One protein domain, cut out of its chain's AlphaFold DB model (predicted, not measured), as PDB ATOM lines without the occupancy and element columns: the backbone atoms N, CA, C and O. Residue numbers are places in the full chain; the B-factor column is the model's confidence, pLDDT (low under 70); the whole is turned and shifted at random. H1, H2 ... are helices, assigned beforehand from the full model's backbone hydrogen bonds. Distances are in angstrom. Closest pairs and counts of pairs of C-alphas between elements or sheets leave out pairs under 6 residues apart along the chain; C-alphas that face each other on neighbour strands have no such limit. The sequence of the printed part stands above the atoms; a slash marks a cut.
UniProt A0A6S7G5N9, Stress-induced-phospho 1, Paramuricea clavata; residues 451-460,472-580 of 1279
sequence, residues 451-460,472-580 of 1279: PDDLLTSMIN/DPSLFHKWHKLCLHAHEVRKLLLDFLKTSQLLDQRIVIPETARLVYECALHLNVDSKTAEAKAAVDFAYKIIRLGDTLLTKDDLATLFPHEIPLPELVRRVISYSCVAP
ATOM      1  N   PRO A 451       7.723  29.776 -13.353       74.75
ATOM      2  CA  PRO A 451       8.204  28.404 -13.502       74.75
ATOM      3  C   PRO A 451       9.730  28.245 -13.393       74.75
ATOM      4  O   PRO A 451      10.204  27.157 -13.054       74.75
ATOM      5  N   ASP A 452      10.492  29.319 -13.615       73.62
ATOM      6  CA  ASP A 452      11.939  29.378 -13.396       73.62
ATOM      7  C   ASP A 452      12.349  28.969 -11.977       73.62
ATOM      8  O   ASP A 452      13.343  28.261 -11.822       73.62
ATOM      9  N   ASP A 453      11.579  29.327 -10.946       65.69
ATOM     10  CA  ASP A 453      11.897  28.990  -9.551       65.69
ATOM     11  C   ASP A 453      11.800  27.480  -9.297       65.69
ATOM     12  O   ASP A 453      12.643  26.883  -8.616       65.69
ATOM     13  N   LEU A 454      10.790  26.828  -9.888       65.56
ATOM     14  CA  LEU A 454      10.649  25.373  -9.827       65.56
ATOM     15  C   LEU A 454      11.800  24.689 -10.552       65.56
ATOM     16  O   LEU A 454      12.376  23.740 -10.022       65.56
ATOM     17  N   LEU A 455      12.142  25.164 -11.746       58.41
ATOM     18  CA  LEU A 455      13.127  24.531 -12.617       58.41
ATOM     19  C   LEU A 455      14.567  24.735 -12.122       58.41
ATOM     20  O   LEU A 455      15.327  23.769 -12.059       58.41
ATOM     21  N   THR A 456      14.916  25.925 -11.634       52.59
ATOM     22  CA  THR A 456      16.218  26.207 -11.002       52.59
ATOM     23  C   THR A 456      16.407  25.385  -9.721       52.59
ATOM     24  O   THR A 456      17.500  24.874  -9.457       52.59
ATOM     25  N   SER A 457      15.331  25.145  -8.956       50.28
ATOM     26  CA  SER A 457      15.367  24.241  -7.795       50.28
ATOM     27  C   SER A 457      15.587  22.767  -8.175       50.28
ATOM     28  O   SER A 457      16.150  22.013  -7.376       50.28
ATOM     29  N   MET A 458      15.189  22.358  -9.389       49.56
ATOM     30  CA  MET A 458      15.438  21.014  -9.928       49.56
ATOM     31  C   MET A 458      16.860  20.857 -10.475       49.56
ATOM     32  O   MET A 458      17.451  19.793 -10.301       49.56
ATOM     33  N   ILE A 459      17.422  21.899 -11.098       44.53
ATOM     34  CA  ILE A 459      18.772  21.878 -11.690       44.53
ATOM     35  C   ILE A 459      19.858  21.922 -10.599       44.53
ATOM     36  O   ILE A 459      20.802  21.136 -10.637       44.53
ATOM     37  N   ASN A 460      19.687  22.737  -9.550       42.84
ATOM     38  CA  ASN A 460      20.648  22.814  -8.436       42.84
ATOM     39  C   ASN A 460      20.571  21.629  -7.454       42.84
ATOM     40  O   ASN A 460      21.431  21.478  -6.587       42.84
ATOM     41  N   ASP A 472      -0.680  23.752  -3.537       58.09
ATOM     42  CA  ASP A 472      -1.452  24.921  -3.941       58.09
ATOM     43  C   ASP A 472      -1.717  24.925  -5.462       58.09
ATOM     44  O   ASP A 472      -0.796  25.182  -6.244       58.09
ATOM     45  N   PRO A 473      -2.964  24.667  -5.902       61.59
ATOM     46  CA  PRO A 473      -3.350  24.730  -7.310       61.59
ATOM     47  C   PRO A 473      -3.331  26.161  -7.887       61.59
ATOM     48  O   PRO A 473      -3.524  26.315  -9.087       61.59
ATOM     49  N   SER A 474      -3.081  27.198  -7.074       72.12
ATOM     50  CA  SER A 474      -3.049  28.606  -7.498       72.12
ATOM     51  C   SER A 474      -1.658  29.252  -7.564       72.12
ATOM     52  O   SER A 474      -1.545  30.443  -7.866       72.12
ATOM     53  N   LEU A 475      -0.591  28.472  -7.355       77.38
ATOM     54  CA  LEU A 475       0.798  28.947  -7.256       77.38
ATOM     55  C   LEU A 475       1.261  29.841  -8.425       77.38
ATOM     56  O   LEU A 475       1.953  30.834  -8.203       77.38
ATOM     57  N   PHE A 476       0.890  29.483  -9.656       82.56
ATOM     58  CA  PHE A 476       1.240  30.175 -10.903       82.56
ATOM     59  C   PHE A 476       0.052  30.874 -11.555       82.56
ATOM     60  O   PHE A 476       0.163  31.341 -12.686       82.56
ATOM     61  N   HIS A 477      -1.079  31.001 -10.857       81.06
ATOM     62  CA  HIS A 477      -2.264  31.657 -11.408       81.06
ATOM     63  C   HIS A 477      -1.959  33.080 -11.899       81.06
ATOM     64  O   HIS A 477      -2.340  33.463 -13.003       81.06
ATOM     65  N   LYS A 478      -1.208  33.852 -11.104       82.06
ATOM     66  CA  LYS A 478      -0.796  35.213 -11.464       82.06
ATOM     67  C   LYS A 478       0.134  35.235 -12.682       82.06
ATOM     68  O   LYS A 478      -0.088  36.032 -13.586       82.06
ATOM     69  N   TRP A 479       1.128  34.343 -12.730       88.62
ATOM     70  CA  TRP A 479       2.037  34.200 -13.875       88.62
ATOM     71  C   TRP A 479       1.265  33.884 -15.162       88.62
ATOM     72  O   TRP A 479       1.434  34.573 -16.163       88.62
ATOM     73  N   HIS A 480       0.329  32.934 -15.100       85.12
ATOM     74  CA  HIS A 480      -0.548  32.585 -16.217       85.12
ATOM     75  C   HIS A 480      -1.319  33.801 -16.755       85.12
ATOM     76  O   HIS A 480      -1.335  34.027 -17.964       85.12
ATOM     77  N   LYS A 481      -1.896  34.641 -15.881       84.31
ATOM     78  CA  LYS A 481      -2.590  35.871 -16.307       84.31
ATOM     79  C   LYS A 481      -1.653  36.884 -16.967       84.31
ATOM     80  O   LYS A 481      -2.011  37.450 -17.996       84.31
ATOM     81  N   LEU A 482      -0.442  37.066 -16.441       88.12
ATOM     82  CA  LEU A 482       0.556  37.954 -17.048       88.12
ATOM     83  C   LEU A 482       1.012  37.458 -18.432       88.12
ATOM     84  O   LEU A 482       1.168  38.264 -19.352       88.12
ATOM     85  N   CYS A 483       1.144  36.141 -18.627       88.12
ATOM     86  CA  CYS A 483       1.468  35.550 -19.929       88.12
ATOM     87  C   CYS A 483       0.415  35.847 -21.009       88.12
ATOM     88  O   CYS A 483       0.772  35.975 -22.181       88.12
ATOM     89  N   LEU A 484      -0.863  36.020 -20.645       84.75
ATOM     90  CA  LEU A 484      -1.907  36.413 -21.601       84.75
ATOM     91  C   LEU A 484      -1.670  37.820 -22.168       84.75
ATOM     92  O   LEU A 484      -1.919  38.050 -23.350       84.75
ATOM     93  N   HIS A 485      -1.177  38.758 -21.354       88.56
ATOM     94  CA  HIS A 485      -0.785  40.086 -21.835       88.56
ATOM     95  C   HIS A 485       0.485  40.008 -22.688       88.56
ATOM     96  O   HIS A 485       0.567  40.644 -23.735       88.56
ATOM     97  N   ALA A 486       1.444  39.176 -22.279       89.44
ATOM     98  CA  ALA A 486       2.689  38.984 -23.007       89.44
ATOM     99  C   ALA A 486       2.468  38.373 -24.412       89.44
ATOM    100  O   ALA A 486       3.187  38.713 -25.356       89.44
ATOM    101  N   HIS A 487       1.444  37.526 -24.592       85.81
ATOM    102  CA  HIS A 487       1.042  37.025 -25.916       85.81
ATOM    103  C   HIS A 487       0.588  38.133 -26.859       85.81
ATOM    104  O   HIS A 487       0.993  38.131 -28.024       85.81
ATOM    105  N   GLU A 488      -0.208  39.081 -26.361       85.81
ATOM    106  CA  GLU A 488      -0.695  40.204 -27.166       85.81
ATOM    107  C   GLU A 488       0.456  41.138 -27.555       85.81
ATOM    108  O   GLU A 488       0.623  41.460 -28.732       85.81
ATOM    109  N   VAL A 489       1.340  41.452 -26.600       88.81
ATOM    110  CA  VAL A 489       2.572  42.213 -26.858       88.81
ATOM    111  C   VAL A 489       3.420  41.521 -27.929       88.81
ATOM    112  O   VAL A 489       3.816  42.158 -28.900       88.81
ATOM    113  N   ARG A 490       3.652  40.203 -27.823       89.12
ATOM    114  CA  ARG A 490       4.417  39.428 -28.820       89.12
ATOM    115  C   ARG A 490       3.789  39.501 -30.214       89.12
ATOM    116  O   ARG A 490       4.517  39.610 -31.199       89.12
ATOM    117  N   LYS A 491       2.460  39.399 -30.309       85.56
ATOM    118  CA  LYS A 491       1.721  39.456 -31.578       85.56
ATOM    119  C   LYS A 491       1.867  40.827 -32.238       85.56
ATOM    120  O   LYS A 491       2.284  40.894 -33.392       85.56
ATOM    121  N   LEU A 492       1.612  41.899 -31.488       85.38
ATOM    122  CA  LEU A 492       1.761  43.273 -31.974       85.38
ATOM    123  C   LEU A 492       3.212  43.576 -32.364       85.38
ATOM    124  O   LEU A 492       3.453  44.195 -33.395       85.38
ATOM    125  N   LEU A 493       4.184  43.064 -31.608       86.62
ATOM    126  CA  LEU A 493       5.610  43.222 -31.899       86.62
ATOM    127  C   LEU A 493       6.031  42.487 -33.182       86.62
ATOM    128  O   LEU A 493       6.825  43.011 -33.962       86.62
ATOM    129  N   LEU A 494       5.475  41.299 -33.450       84.12
ATOM    130  CA  LEU A 494       5.687  40.584 -34.714       84.12
ATOM    131  C   LEU A 494       5.132  41.356 -35.912       84.12
ATOM    132  O   LEU A 494       5.790  41.407 -36.951       84.12
ATOM    133  N   ASP A 495       3.938  41.932 -35.789       81.25
ATOM    134  CA  ASP A 495       3.313  42.684 -36.879       81.25
ATOM    135  C   ASP A 495       3.994  44.042 -37.089       81.25
ATOM    136  O   ASP A 495       4.263  44.421 -38.230       81.25
ATOM    137  N   PHE A 496       4.411  44.715 -36.014       81.00
ATOM    138  CA  PHE A 496       5.221  45.930 -36.086       81.00
ATOM    139  C   PHE A 496       6.541  45.686 -36.833       81.00
ATOM    140  O   PHE A 496       6.869  46.417 -37.766       81.00
ATOM    141  N   LEU A 497       7.259  44.601 -36.517       78.44
ATOM    142  CA  LEU A 497       8.528  44.255 -37.177       78.44
ATOM    143  C   LEU A 497       8.382  43.790 -38.636       78.44
ATOM    144  O   LEU A 497       9.364  43.813 -39.374       78.44
ATOM    145  N   LYS A 498       7.197  43.335 -39.066       78.81
ATOM    146  CA  LYS A 498       6.927  43.036 -40.488       78.81
ATOM    147  C   LYS A 498       6.655  44.301 -41.299       78.81
ATOM    148  O   LYS A 498       6.942  44.321 -42.492       78.81
ATOM    149  N   THR A 499       6.045  45.300 -40.666       71.38
ATOM    150  CA  THR A 499       5.476  46.473 -41.343       71.38
ATOM    151  C   THR A 499       6.429  47.670 -41.311       71.38
ATOM    152  O   THR A 499       6.472  48.445 -42.263       71.38
ATOM    153  N   SER A 500       7.235  47.808 -40.254       65.38
ATOM    154  CA  SER A 500       8.228  48.877 -40.126       65.38
ATOM    155  C   SER A 500       9.513  48.551 -40.894       65.38
ATOM    156  O   SER A 500      10.115  47.496 -40.700       65.38
ATOM    157  N   GLN A 501       9.971  49.481 -41.740       56.44
ATOM    158  CA  GLN A 501      11.262  49.384 -42.441       56.44
ATOM    159  C   GLN A 501      12.463  49.743 -41.544       56.44
ATOM    160  O   GLN A 501      13.596  49.389 -41.870       56.44
ATOM    161  N   LEU A 502      12.225  50.429 -40.420       59.28
ATOM    162  CA  LEU A 502      13.237  50.870 -39.457       59.28
ATOM    163  C   LEU A 502      13.033  50.156 -38.118       59.28
ATOM    164  O   LEU A 502      11.939  50.155 -37.549       59.28
ATOM    165  N   LEU A 503      14.100  49.529 -37.629       65.56
ATOM    166  CA  LEU A 503      14.128  48.823 -36.353       65.56
ATOM    167  C   LEU A 503      14.464  49.827 -35.238       65.56
ATOM    168  O   LEU A 503      15.576  50.351 -35.202       65.56
ATOM    169  N   ASP A 504      13.518  50.116 -34.345       73.81
ATOM    170  CA  ASP A 504      13.765  51.027 -33.221       73.81
ATOM    171  C   ASP A 504      14.530  50.303 -32.102       73.81
ATOM    172  O   ASP A 504      14.035  49.327 -31.528       73.81
ATOM    173  N   GLN A 505      15.737  50.779 -31.780       77.12
ATOM    174  CA  GLN A 505      16.601  50.172 -30.760       77.12
ATOM    175  C   GLN A 505      15.962  50.150 -29.363       77.12
ATOM    176  O   GLN A 505      16.323  49.302 -28.551       77.12
ATOM    177  N   ARG A 506      14.970  51.008 -29.088       78.44
ATOM    178  CA  ARG A 506      14.262  51.048 -27.798       78.44
ATOM    179  C   ARG A 506      13.386  49.816 -27.550       78.44
ATOM    180  O   ARG A 506      13.127  49.485 -26.400       78.44
ATOM    181  N   ILE A 507      12.944  49.124 -28.605       81.31
ATOM    182  CA  ILE A 507      12.116  47.904 -28.499       81.31
ATOM    183  C   ILE A 507      12.989  46.657 -28.374       81.31
ATOM    184  O   ILE A 507      12.587  45.650 -27.785       81.31
ATOM    185  N   VAL A 508      14.192  46.703 -28.937       82.19
ATOM    186  CA  VAL A 508      15.077  45.548 -29.080       82.19
ATOM    187  C   VAL A 508      16.006  45.442 -27.874       82.19
ATOM    188  O   VAL A 508      17.229  45.446 -27.980       82.19
ATOM    189  N   ILE A 509      15.374  45.377 -26.709       82.75
ATOM    190  CA  ILE A 509      16.012  45.346 -25.397       82.75
ATOM    191  C   ILE A 509      15.863  43.950 -24.762       82.75
ATOM    192  O   ILE A 509      14.934  43.206 -25.115       82.75
ATOM    193  N   PRO A 510      16.767  43.539 -23.848       84.12
ATOM    194  CA  PRO A 510      16.736  42.210 -23.231       84.12
ATOM    195  C   PRO A 510      15.409  41.860 -22.541       84.12
ATOM    196  O   PRO A 510      14.986  40.702 -22.558       84.12
ATOM    197  N   GLU A 511      14.716  42.853 -21.988       85.31
ATOM    198  CA  GLU A 511      13.420  42.721 -21.320       85.31
ATOM    199  C   GLU A 511      12.335  42.240 -22.285       85.31
ATOM    200  O   GLU A 511      11.550  41.350 -21.951       85.31
ATOM    201  N   THR A 512      12.334  42.763 -23.512       87.81
ATOM    202  CA  THR A 512      11.433  42.324 -24.583       87.81
ATOM    203  C   THR A 512      11.669  40.857 -24.906       87.81
ATOM    204  O   THR A 512      10.725  40.073 -25.025       87.81
ATOM    205  N   ALA A 513      12.935  40.456 -25.020       88.06
ATOM    206  CA  ALA A 513      13.284  39.078 -25.323       88.06
ATOM    207  C   ALA A 513      12.884  38.131 -24.178       88.06
ATOM    208  O   ALA A 513      12.343  37.054 -24.434       88.06
ATOM    209  N   ARG A 514      13.063  38.555 -22.919       88.69
ATOM    210  CA  ARG A 514      12.616  37.794 -21.746       88.69
ATOM    211  C   ARG A 514      11.095  37.640 -21.701       88.69
ATOM    212  O   ARG A 514      10.607  36.544 -21.443       88.69
ATOM    213  N   LEU A 515      10.345  38.694 -22.007       89.75
ATOM    214  CA  LEU A 515       8.882  38.651 -22.065       89.75
ATOM    215  C   LEU A 515       8.387  37.684 -23.153       89.75
ATOM    216  O   LEU A 515       7.493  36.874 -22.910       89.75
ATOM    217  N   VAL A 516       9.011  37.699 -24.335       89.50
ATOM    218  CA  VAL A 516       8.716  36.731 -25.408       89.50
ATOM    219  C   VAL A 516       9.064  35.298 -24.985       89.50
ATOM    220  O   VAL A 516       8.372  34.354 -25.376       89.50
ATOM    221  N   TYR A 517      10.100  35.114 -24.168       89.94
ATOM    222  CA  TYR A 517      10.460  33.809 -23.622       89.94
ATOM    223  C   TYR A 517       9.448  33.283 -22.592       89.94
ATOM    224  O   TYR A 517       9.090  32.109 -22.653       89.94
ATOM    225  N   GLU A 518       8.899  34.137 -21.720       89.19
ATOM    226  CA  GLU A 518       7.790  33.760 -20.822       89.19
ATOM    227  C   GLU A 518       6.574  33.253 -21.621       89.19
ATOM    228  O   GLU A 518       5.971  32.232 -21.280       89.19
ATOM    229  N   CYS A 519       6.266  33.885 -22.763       88.12
ATOM    230  CA  CYS A 519       5.249  33.387 -23.696       88.12
ATOM    231  C   CYS A 519       5.594  32.006 -24.259       88.12
ATOM    232  O   CYS A 519       4.706  31.171 -24.440       88.12
ATOM    233  N   ALA A 520       6.869  31.758 -24.563       88.62
ATOM    234  CA  ALA A 520       7.318  30.474 -25.078       88.62
ATOM    235  C   ALA A 520       7.177  29.354 -24.036       88.62
ATOM    236  O   ALA A 520       6.732  28.257 -24.381       88.62
ATOM    237  N   LEU A 521       7.489  29.634 -22.765       87.88
ATOM    238  CA  LEU A 521       7.256  28.704 -21.659       87.88
ATOM    239  C   LEU A 521       5.770  28.393 -21.509       87.88
ATOM    240  O   LEU A 521       5.400  27.220 -21.455       87.88
ATOM    241  N   HIS A 522       4.918  29.420 -21.533       87.69
ATOM    242  CA  HIS A 522       3.468  29.251 -21.478       87.69
ATOM    243  C   HIS A 522       2.938  28.377 -22.625       87.69
ATOM    244  O   HIS A 522       2.247  27.391 -22.384       87.69
ATOM    245  N   LEU A 523       3.336  28.652 -23.874       84.50
ATOM    246  CA  LEU A 523       2.956  27.830 -25.035       84.50
ATOM    247  C   LEU A 523       3.444  26.387 -24.907       84.50
ATOM    248  O   LEU A 523       2.778  25.454 -25.359       84.50
ATOM    249  N   ASN A 524       4.618  26.183 -24.311       85.06
ATOM    250  CA  ASN A 524       5.145  24.847 -24.117       85.06
ATOM    251  C   ASN A 524       4.353  24.062 -23.061       85.06
ATOM    252  O   ASN A 524       4.089  22.876 -23.284       85.06
ATOM    253  N   VAL A 525       3.941  24.715 -21.967       80.62
ATOM    254  CA  VAL A 525       3.035  24.157 -20.944       80.62
ATOM    255  C   VAL A 525       1.713  23.717 -21.577       80.62
ATOM    256  O   VAL A 525       1.299  22.580 -21.350       80.62
ATOM    257  N   ASP A 526       1.159  24.519 -22.489       70.88
ATOM    258  CA  ASP A 526      -0.065  24.217 -23.258       70.88
ATOM    259  C   ASP A 526       0.144  23.171 -24.374       70.88
ATOM    260  O   ASP A 526      -0.703  22.960 -25.240       70.88
ATOM    261  N   SER A 527       1.300  22.499 -24.396       71.62
ATOM    262  CA  SER A 527       1.688  21.494 -25.394       71.62
ATOM    263  C   SER A 527       1.817  22.001 -26.840       71.62
ATOM    264  O   SER A 527       2.056  21.201 -27.750       71.62
ATOM    265  N   LYS A 528       1.811  23.319 -27.072       77.56
ATOM    266  CA  LYS A 528       2.052  23.960 -28.378       77.56
ATOM    267  C   LYS A 528       3.547  24.090 -28.682       77.56
ATOM    268  O   LYS A 528       4.104  25.176 -28.825       77.56
ATOM    269  N   THR A 529       4.233  22.951 -28.788       80.81
ATOM    270  CA  THR A 529       5.709  22.899 -28.868       80.81
ATOM    271  C   THR A 529       6.290  23.624 -30.090       80.81
ATOM    272  O   THR A 529       7.343  24.248 -29.982       80.81
ATOM    273  N   ALA A 530       5.616  23.574 -31.244       78.19
ATOM    274  CA  ALA A 530       6.077  24.256 -32.456       78.19
ATOM    275  C   ALA A 530       6.017  25.788 -32.318       78.19
ATOM    276  O   ALA A 530       6.983  26.475 -32.648       78.19
ATOM    277  N   GLU A 531       4.917  26.311 -31.772       81.19
ATOM    278  CA  GLU A 531       4.748  27.744 -31.503       81.19
ATOM    279  C   GLU A 531       5.695  28.221 -30.399       81.19
ATOM    280  O   GLU A 531       6.301  29.282 -30.531       81.19
ATOM    281  N   ALA A 532       5.886  27.414 -29.350       86.31
ATOM    282  CA  ALA A 532       6.851  27.691 -28.293       86.31
ATOM    283  C   ALA A 532       8.271  27.827 -28.855       86.31
ATOM    284  O   ALA A 532       8.967  28.792 -28.552       86.31
ATOM    285  N   LYS A 533       8.689  26.906 -29.732       86.94
ATOM    286  CA  LYS A 533      10.005  26.973 -30.378       86.94
ATOM    287  C   LYS A 533      10.146  28.216 -31.259       86.94
ATOM    288  O   LYS A 533      11.151  28.909 -31.157       86.94
ATOM    289  N   ALA A 534       9.122  28.548 -32.046       87.06
ATOM    290  CA  ALA A 534       9.119  29.767 -32.852       87.06
ATOM    291  C   ALA A 534       9.205  31.043 -31.991       87.06
ATOM    292  O   ALA A 534       9.873  32.001 -32.376       87.06
ATOM    293  N   ALA A 535       8.565  31.060 -30.818       87.75
ATOM    294  CA  ALA A 535       8.666  32.164 -29.866       87.75
ATOM    295  C   ALA A 535      10.069  32.263 -29.237       87.75
ATOM    296  O   ALA A 535      10.594  33.368 -29.129       87.75
ATOM    297  N   VAL A 536      10.719  31.139 -28.904       88.69
ATOM    298  CA  VAL A 536      12.130  31.131 -28.460       88.69
ATOM    299  C   VAL A 536      13.052  31.667 -29.550       88.69
ATOM    300  O   VAL A 536      13.856  32.559 -29.290       88.69
ATOM    301  N   ASP A 537      12.914  31.174 -30.781       87.50
ATOM    302  CA  ASP A 537      13.711  31.636 -31.920       87.50
ATOM    303  C   ASP A 537      13.525  33.146 -32.142       87.50
ATOM    304  O   ASP A 537      14.477  33.866 -32.454       87.50
ATOM    305  N   PHE A 538      12.307  33.646 -31.921       88.88
ATOM    306  CA  PHE A 538      12.007  35.069 -31.978       88.88
ATOM    307  C   PHE A 538      12.659  35.866 -30.840       88.88
ATOM    308  O   PHE A 538      13.236  36.916 -31.112       88.88
ATOM    309  N   ALA A 539      12.658  35.363 -29.604       88.31
ATOM    310  CA  ALA A 539      13.369  35.988 -28.486       88.31
ATOM    311  C   ALA A 539      14.881  36.099 -28.763       88.31
ATOM    312  O   ALA A 539      15.466  37.172 -28.609       88.31
ATOM    313  N   TYR A 540      15.509  35.036 -29.280       86.50
ATOM    314  CA  TYR A 540      16.912  35.081 -29.712       86.50
ATOM    315  C   TYR A 540      17.141  36.056 -30.870       86.50
ATOM    316  O   TYR A 540      18.182  36.712 -30.927       86.50
ATOM    317  N   LYS A 541      16.187  36.162 -31.803       85.94
ATOM    318  CA  LYS A 541      16.258  37.129 -32.903       85.94
ATOM    319  C   LYS A 541      16.236  38.568 -32.387       85.94
ATOM    320  O   LYS A 541      17.006  39.369 -32.898       85.94
ATOM    321  N   ILE A 542      15.414  38.879 -31.382       85.94
ATOM    322  CA  ILE A 542      15.383  40.201 -30.738       85.94
ATOM    323  C   ILE A 542      16.764  40.514 -30.159       85.94
ATOM    324  O   ILE A 542      17.357  41.512 -30.539       85.94
ATOM    325  N   ILE A 543      17.354  39.613 -29.370       85.06
ATOM    326  CA  ILE A 543      18.708  39.826 -28.832       85.06
ATOM    327  C   ILE A 543      19.756  40.048 -29.929       85.06
ATOM    328  O   ILE A 543      20.624  40.891 -29.776       85.06
ATOM    329  N   ARG A 544      19.691  39.314 -31.048       81.69
ATOM    330  CA  ARG A 544      20.643  39.492 -32.162       81.69
ATOM    331  C   ARG A 544      20.496  40.824 -32.892       81.69
ATOM    332  O   ARG A 544      21.433  41.235 -33.564       81.69
ATOM    333  N   LEU A 545      19.308  41.416 -32.852       79.69
ATOM    334  CA  LEU A 545      19.008  42.673 -33.526       79.69
ATOM    335  C   LEU A 545      19.346  43.894 -32.660       79.69
ATOM    336  O   LEU A 545      19.546  44.975 -33.205       79.69
ATOM    337  N   GLY A 546      19.384  43.736 -31.337       71.38
ATOM    338  CA  GLY A 546      19.851  44.763 -30.416       71.38
ATOM    339  C   GLY A 546      21.351  44.584 -30.264       71.38
ATOM    340  O   GLY A 546      21.777  43.532 -29.804       71.38
ATOM    341  N   ASP A 547      22.162  45.571 -30.640       63.06
ATOM    342  CA  ASP A 547      23.643  45.540 -30.608       63.06
ATOM    343  C   ASP A 547      24.268  45.330 -29.197       63.06
ATOM    344  O   ASP A 547      25.447  45.591 -28.953       63.06
ATOM    345  N   THR A 548      23.497  44.838 -28.229       64.56
ATOM    346  CA  THR A 548      23.923  44.375 -26.910       64.56
ATOM    347  C   THR A 548      24.777  43.106 -26.997       64.56
ATOM    348  O   THR A 548      24.280  41.997 -27.199       64.56
ATOM    349  N   LEU A 549      26.085  43.262 -26.772       62.03
ATOM    350  CA  LEU A 549      27.039  42.172 -26.535       62.03
ATOM    351  C   LEU A 549      26.732  41.466 -25.202       62.03
ATOM    352  O   LEU A 549      27.322  41.782 -24.173       62.03
ATOM    353  N   LEU A 550      25.805  40.508 -25.220       72.75
ATOM    354  CA  LEU A 550      25.519  39.644 -24.071       72.75
ATOM    355  C   LEU A 550      26.518  38.485 -24.005       72.75
ATOM    356  O   LEU A 550      26.821  37.840 -25.015       72.75
ATOM    357  N   THR A 551      27.032  38.202 -22.810       74.25
ATOM    358  CA  THR A 551      27.881  37.029 -22.588       74.25
ATOM    359  C   THR A 551      27.052  35.742 -22.654       74.25
ATOM    360  O   THR A 551      25.818  35.754 -22.610       74.25
ATOM    361  N   LYS A 552      27.719  34.584 -22.755       71.81
ATOM    362  CA  LYS A 552      27.028  33.284 -22.683       71.81
ATOM    363  C   LYS A 552      26.256  33.109 -21.370       71.81
ATOM    364  O   LYS A 552      25.201  32.483 -21.389       71.81
ATOM    365  N   ASP A 553      26.758  33.678 -20.278       71.62
ATOM    366  CA  ASP A 553      26.134  33.583 -18.957       71.62
ATOM    367  C   ASP A 553      24.890  34.486 -18.859       71.62
ATOM    368  O   ASP A 553      23.875  34.083 -18.289       71.62
ATOM    369  N   ASP A 554      24.900  35.653 -19.514       74.44
ATOM    370  CA  ASP A 554      23.724  36.533 -19.598       74.44
ATOM    371  C   ASP A 554      22.590  35.882 -20.407       74.44
ATOM    372  O   ASP A 554      21.426  35.911 -20.006       74.44
ATOM    373  N   LEU A 555      22.928  35.223 -21.523       79.12
ATOM    374  CA  LEU A 555      21.967  34.455 -22.324       79.12
ATOM    375  C   LEU A 555      21.388  33.264 -21.550       79.12
ATOM    376  O   LEU A 555      20.191  33.000 -21.656       79.12
ATOM    377  N   ALA A 556      22.212  32.572 -20.759       75.69
ATOM    378  CA  ALA A 556      21.760  31.483 -19.895       75.69
ATOM    379  C   ALA A 556      20.844  31.976 -18.763       75.69
ATOM    380  O   ALA A 556      19.953  31.250 -18.333       75.69
ATOM    381  N   THR A 557      21.023  33.218 -18.308       78.81
ATOM    382  CA  THR A 557      20.155  33.840 -17.297       78.81
ATOM    383  C   THR A 557      18.816  34.278 -17.897       78.81
ATOM    384  O   THR A 557      17.768  34.107 -17.278       78.81
ATOM    385  N   LEU A 558      18.827  34.815 -19.122       78.38
ATOM    386  CA  LEU A 558      17.612  35.238 -19.824       78.38
ATOM    387  C   LEU A 558      16.765  34.048 -20.295       78.38
ATOM    388  O   LEU A 558      15.538  34.088 -20.169       78.38
ATOM    389  N   PHE A 559      17.413  32.992 -20.798       86.00
ATOM    390  CA  PHE A 559      16.777  31.804 -21.379       86.00
ATOM    391  C   PHE A 559      17.297  30.504 -20.730       86.00
ATOM    392  O   PHE A 559      18.003  29.726 -21.376       86.00
ATOM    393  N   PRO A 560      16.958  30.241 -19.456       78.50
ATOM    394  CA  PRO A 560      17.569  29.159 -18.677       78.50
ATOM    395  C   PRO A 560      17.141  27.740 -19.081       78.50
ATOM    396  O   PRO A 560      17.847  26.781 -18.770       78.50
ATOM    397  N   HIS A 561      16.004  27.575 -19.765       80.88
ATOM    398  CA  HIS A 561      15.420  26.254 -20.045       80.88
ATOM    399  C   HIS A 561      15.500  25.850 -21.513       80.88
ATOM    400  O   HIS A 561      15.214  26.643 -22.416       80.88
ATOM    401  N   GLU A 562      15.759  24.562 -21.736       79.00
ATOM    402  CA  GLU A 562      15.603  23.917 -23.038       79.00
ATOM    403  C   GLU A 562      14.125  23.591 -23.310       79.00
ATOM    404  O   GLU A 562      13.470  22.879 -22.546       79.00
ATOM    405  N   ILE A 563      13.592  24.103 -24.423       79.94
ATOM    406  CA  ILE A 563      12.234  23.804 -24.896       79.94
ATOM    407  C   ILE A 563      12.309  22.679 -25.946       79.94
ATOM    408  O   ILE A 563      13.058  22.814 -26.919       79.94
ATOM    409  N   PRO A 564      11.520  21.591 -25.816       80.12
ATOM    410  CA  PRO A 564      10.387  21.413 -24.901       80.12
ATOM    411  C   PRO A 564      10.753  20.987 -23.472       80.12
ATOM    412  O   PRO A 564      11.570  20.095 -23.265       80.12
ATOM    413  N   LEU A 565      10.023  21.537 -22.497       79.00
ATOM    414  CA  LEU A 565      10.082  21.136 -21.096       79.00
ATOM    415  C   LEU A 565       9.600  19.680 -20.911       79.00
ATOM    416  O   LEU A 565       8.669  19.226 -21.600       79.00
ATOM    417  N   PRO A 566      10.147  18.945 -19.921       74.00
ATOM    418  CA  PRO A 566       9.674  17.610 -19.569       74.00
ATOM    419  C   PRO A 566       8.169  17.580 -19.271       74.00
ATOM    420  O   PRO A 566       7.628  18.465 -18.611       74.00
ATOM    421  N   GLU A 567       7.481  16.523 -19.709       62.28
ATOM    422  CA  GLU A 567       6.018  16.393 -19.588       62.28
ATOM    423  C   GLU A 567       5.510  16.532 -18.143       62.28
ATOM    424  O   GLU A 567       4.501  17.190 -17.897       62.28
ATOM    425  N   LEU A 568       6.234  15.968 -17.173       58.50
ATOM    426  CA  LEU A 568       5.888  16.081 -15.755       58.50
ATOM    427  C   LEU A 568       5.922  17.536 -15.263       58.50
ATOM    428  O   LEU A 568       5.041  17.942 -14.513       58.50
ATOM    429  N   VAL A 569       6.911  18.321 -15.703       69.25
ATOM    430  CA  VAL A 569       7.043  19.740 -15.343       69.25
ATOM    431  C   VAL A 569       5.883  20.537 -15.929       69.25
ATOM    432  O   VAL A 569       5.238  21.293 -15.208       69.25
ATOM    433  N   ARG A 570       5.558  20.301 -17.206       73.38
ATOM    434  CA  ARG A 570       4.420  20.948 -17.874       73.38
ATOM    435  C   ARG A 570       3.103  20.686 -17.146       73.38
ATOM    436  O   ARG A 570       2.356  21.624 -16.893       73.38
ATOM    437  N   ARG A 571       2.855  19.440 -16.727       62.81
ATOM    438  CA  ARG A 571       1.653  19.071 -15.957       62.81
ATOM    439  C   ARG A 571       1.584  19.758 -14.592       62.81
ATOM    440  O   ARG A 571       0.506  20.172 -14.188       62.81
ATOM    441  N   VAL A 572       2.707  19.891 -13.885       67.31
ATOM    442  CA  VAL A 572       2.742  20.565 -12.573       67.31
ATOM    443  C   VAL A 572       2.500  22.066 -12.712       67.31
ATOM    444  O   VAL A 572       1.735  22.626 -11.926       67.31
ATOM    445  N   ILE A 573       3.114  22.708 -13.710       72.31
ATOM    446  CA  ILE A 573       2.884  24.132 -13.984       72.31
ATOM    447  C   ILE A 573       1.412  24.344 -14.347       72.31
ATOM    448  O   ILE A 573       0.751  25.143 -13.696       72.31
ATOM    449  N   SER A 574       0.882  23.552 -15.286       70.31
ATOM    450  CA  SER A 574      -0.525  23.597 -15.707       70.31
ATOM    451  C   SER A 574      -1.496  23.417 -14.532       70.31
ATOM    452  O   SER A 574      -2.393  24.236 -14.344       70.31
ATOM    453  N   TYR A 575      -1.268  22.420 -13.670       64.69
ATOM    454  CA  TYR A 575      -2.092  22.191 -12.477       64.69
ATOM    455  C   TYR A 575      -2.069  23.364 -11.486       64.69
ATOM    456  O   TYR A 575      -3.036  23.574 -10.758       64.69
ATOM    457  N   SER A 576      -0.976  24.127 -11.448       72.94
ATOM    458  CA  SER A 576      -0.801  25.214 -10.482       72.94
ATOM    459  C   SER A 576      -1.237  26.587 -11.024       72.94
ATOM    460  O   SER A 576      -1.028  27.600 -10.358       72.94
ATOM    461  N   CYS A 577      -1.841  26.650 -12.217       72.31
ATOM    462  CA  CYS A 577      -2.384  27.876 -12.820       72.31
ATOM    463  C   CYS A 577      -3.862  28.152 -12.452       72.31
ATOM    464  O   CYS A 577      -4.436  29.153 -12.896       72.31
ATOM    465  N   VAL A 578      -4.493  27.294 -11.643       65.06
ATOM    466  CA  VAL A 578      -5.930  27.348 -11.322       65.06
ATOM    467  C   VAL A 578      -6.247  28.543 -10.415       65.06
ATOM    468  O   VAL A 578      -5.486  28.891  -9.517       65.06
ATOM    469  N   ALA A 579      -7.397  29.190 -10.626       58.44
ATOM    470  CA  ALA A 579      -7.811  30.328  -9.807       58.44
ATOM    471  C   ALA A 579      -7.974  29.951  -8.313       58.44
ATOM    472  O   ALA A 579      -8.480  28.864  -8.006       58.44
ATOM    473  N   PRO A 580      -7.624  30.847  -7.369       60.03
ATOM    474  CA  PRO A 580      -7.860  30.618  -5.947       60.03
ATOM    475  C   PRO A 580      -9.358  30.411  -5.680       60.03
ATOM    476  O   PRO A 580     -10.195  31.182  -6.154       60.03
TER     477      PRO A 580
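AT A GLANCE: This is residues 451 to 460 and 472 to 580 of the 1279 residues of the protein "Stress-induced-phospho 1" of Paramuricea clavata (UniProt A0A6S7G5N9). A helical hairpin of H3 and H4 forms the middle, and the long helix H2 crosses it over H3, its last residues sticking out together with the first residues of the link that follows, 495 to 502. The short helix H6 packs crosswise on the end of H3, near the turn of the hairpin, with the start of H1 close by, while H5 lies toward the other end of H3. The printed part has 119 residues, with six named helices in the order H1, H2, H3, H4, H5, H6 and no named strand, and its class is all helix. It is compact, with a radius of gyration of the C-alphas of 14.9 A, and its outline is elongated, spanning 46 by 29 by 23 A.

HOW THE PARTS SIT: Going along the printed part, H1, residues 451 to 459, and H6, residues 567 to 575, are close but not clearly touching; their closest C-alphas are those of Pro 451 and Ile 573, 6.8 A apart. These two run opposite ways at a tilt of 36 degrees, only just steep. H1 is apart from H2, residues 477 to 499, but only just, with their closest C-alphas 8.5 A apart. H1 is near H3, residues 510 to 525, with 5 pairs of C-alphas within 10 A. H2 touches H3 with residues 480 to 490 alone, at a steep tilt of 62 degrees, opposite ways; the closest C-alphas are those of Cys 483 and Cys 519, 5.8 A apart. H3 is the hub, touching four helices, and the helix packing is mostly crossed, with one of four tilts shallow. H3 and H4, residues 529 to 545, form a helical hairpin: they touch at a shallow tilt of 8 degrees, opposite ways, with the C-alphas of Ala 520 and Ala 532 closest at 4.3 A. H2 and H4 are near each other, as are H2 and H6. H5, residues 552 to 558, only just touches H3, with 3 pairs of C-alphas within 8 A; the closest are those of Arg 514 and Leu 558, 5.9 A apart. H3 touches H6 with residues 524 to 525 alone, about perpendicular at 82 degrees; the closest C-alphas are those of Val 525 and Arg 570, 4.7 A apart. H4 and H6 are apart, and so are H2 and H5. In H1, H3, H4, H5 and H6 every O i to N i+4 pair is within hydrogen-bond range; in H2 17 of 19 are.

IN THESE COORDINATES: H1 begins at C-alpha 451, at (8.204, 28.404, -13.502), and is 12.6 A long. H2, the longest helix, measures 34.3 A and ends at C-alpha 499, at (5.476, 46.473, -41.343). H3 measures 22.8 A and H4 24.3 A, from first to last C-alpha. H5 is 10.0 A long. H6 is 12.2 A long and ends at C-alpha 575, at (-2.092, 22.191, -12.477).

THE WHOLE: The two C-alphas farthest apart are those of Asp 472 and Gln 501, 47.4 A. Residues 495 to 502, of which 495 to 499 belong to H2, stand free; the body without them spans 42 by 32 by 23 A. Residues 461 to 471 are cut out, and the C-alphas of Asn 460 and Asp 472 are 22.7 A apart across the cut. The link from H1 to H2 runs across this cut. Of the links that are printed whole, H3 to H4 is tight; H2 to H3, H4 to H5 and H5 to H6 are short. The mean pLDDT of the printed part is 77.0; 26 residues are under 70, among them residues 453 to 460, 500 to 503 and 578 to 580.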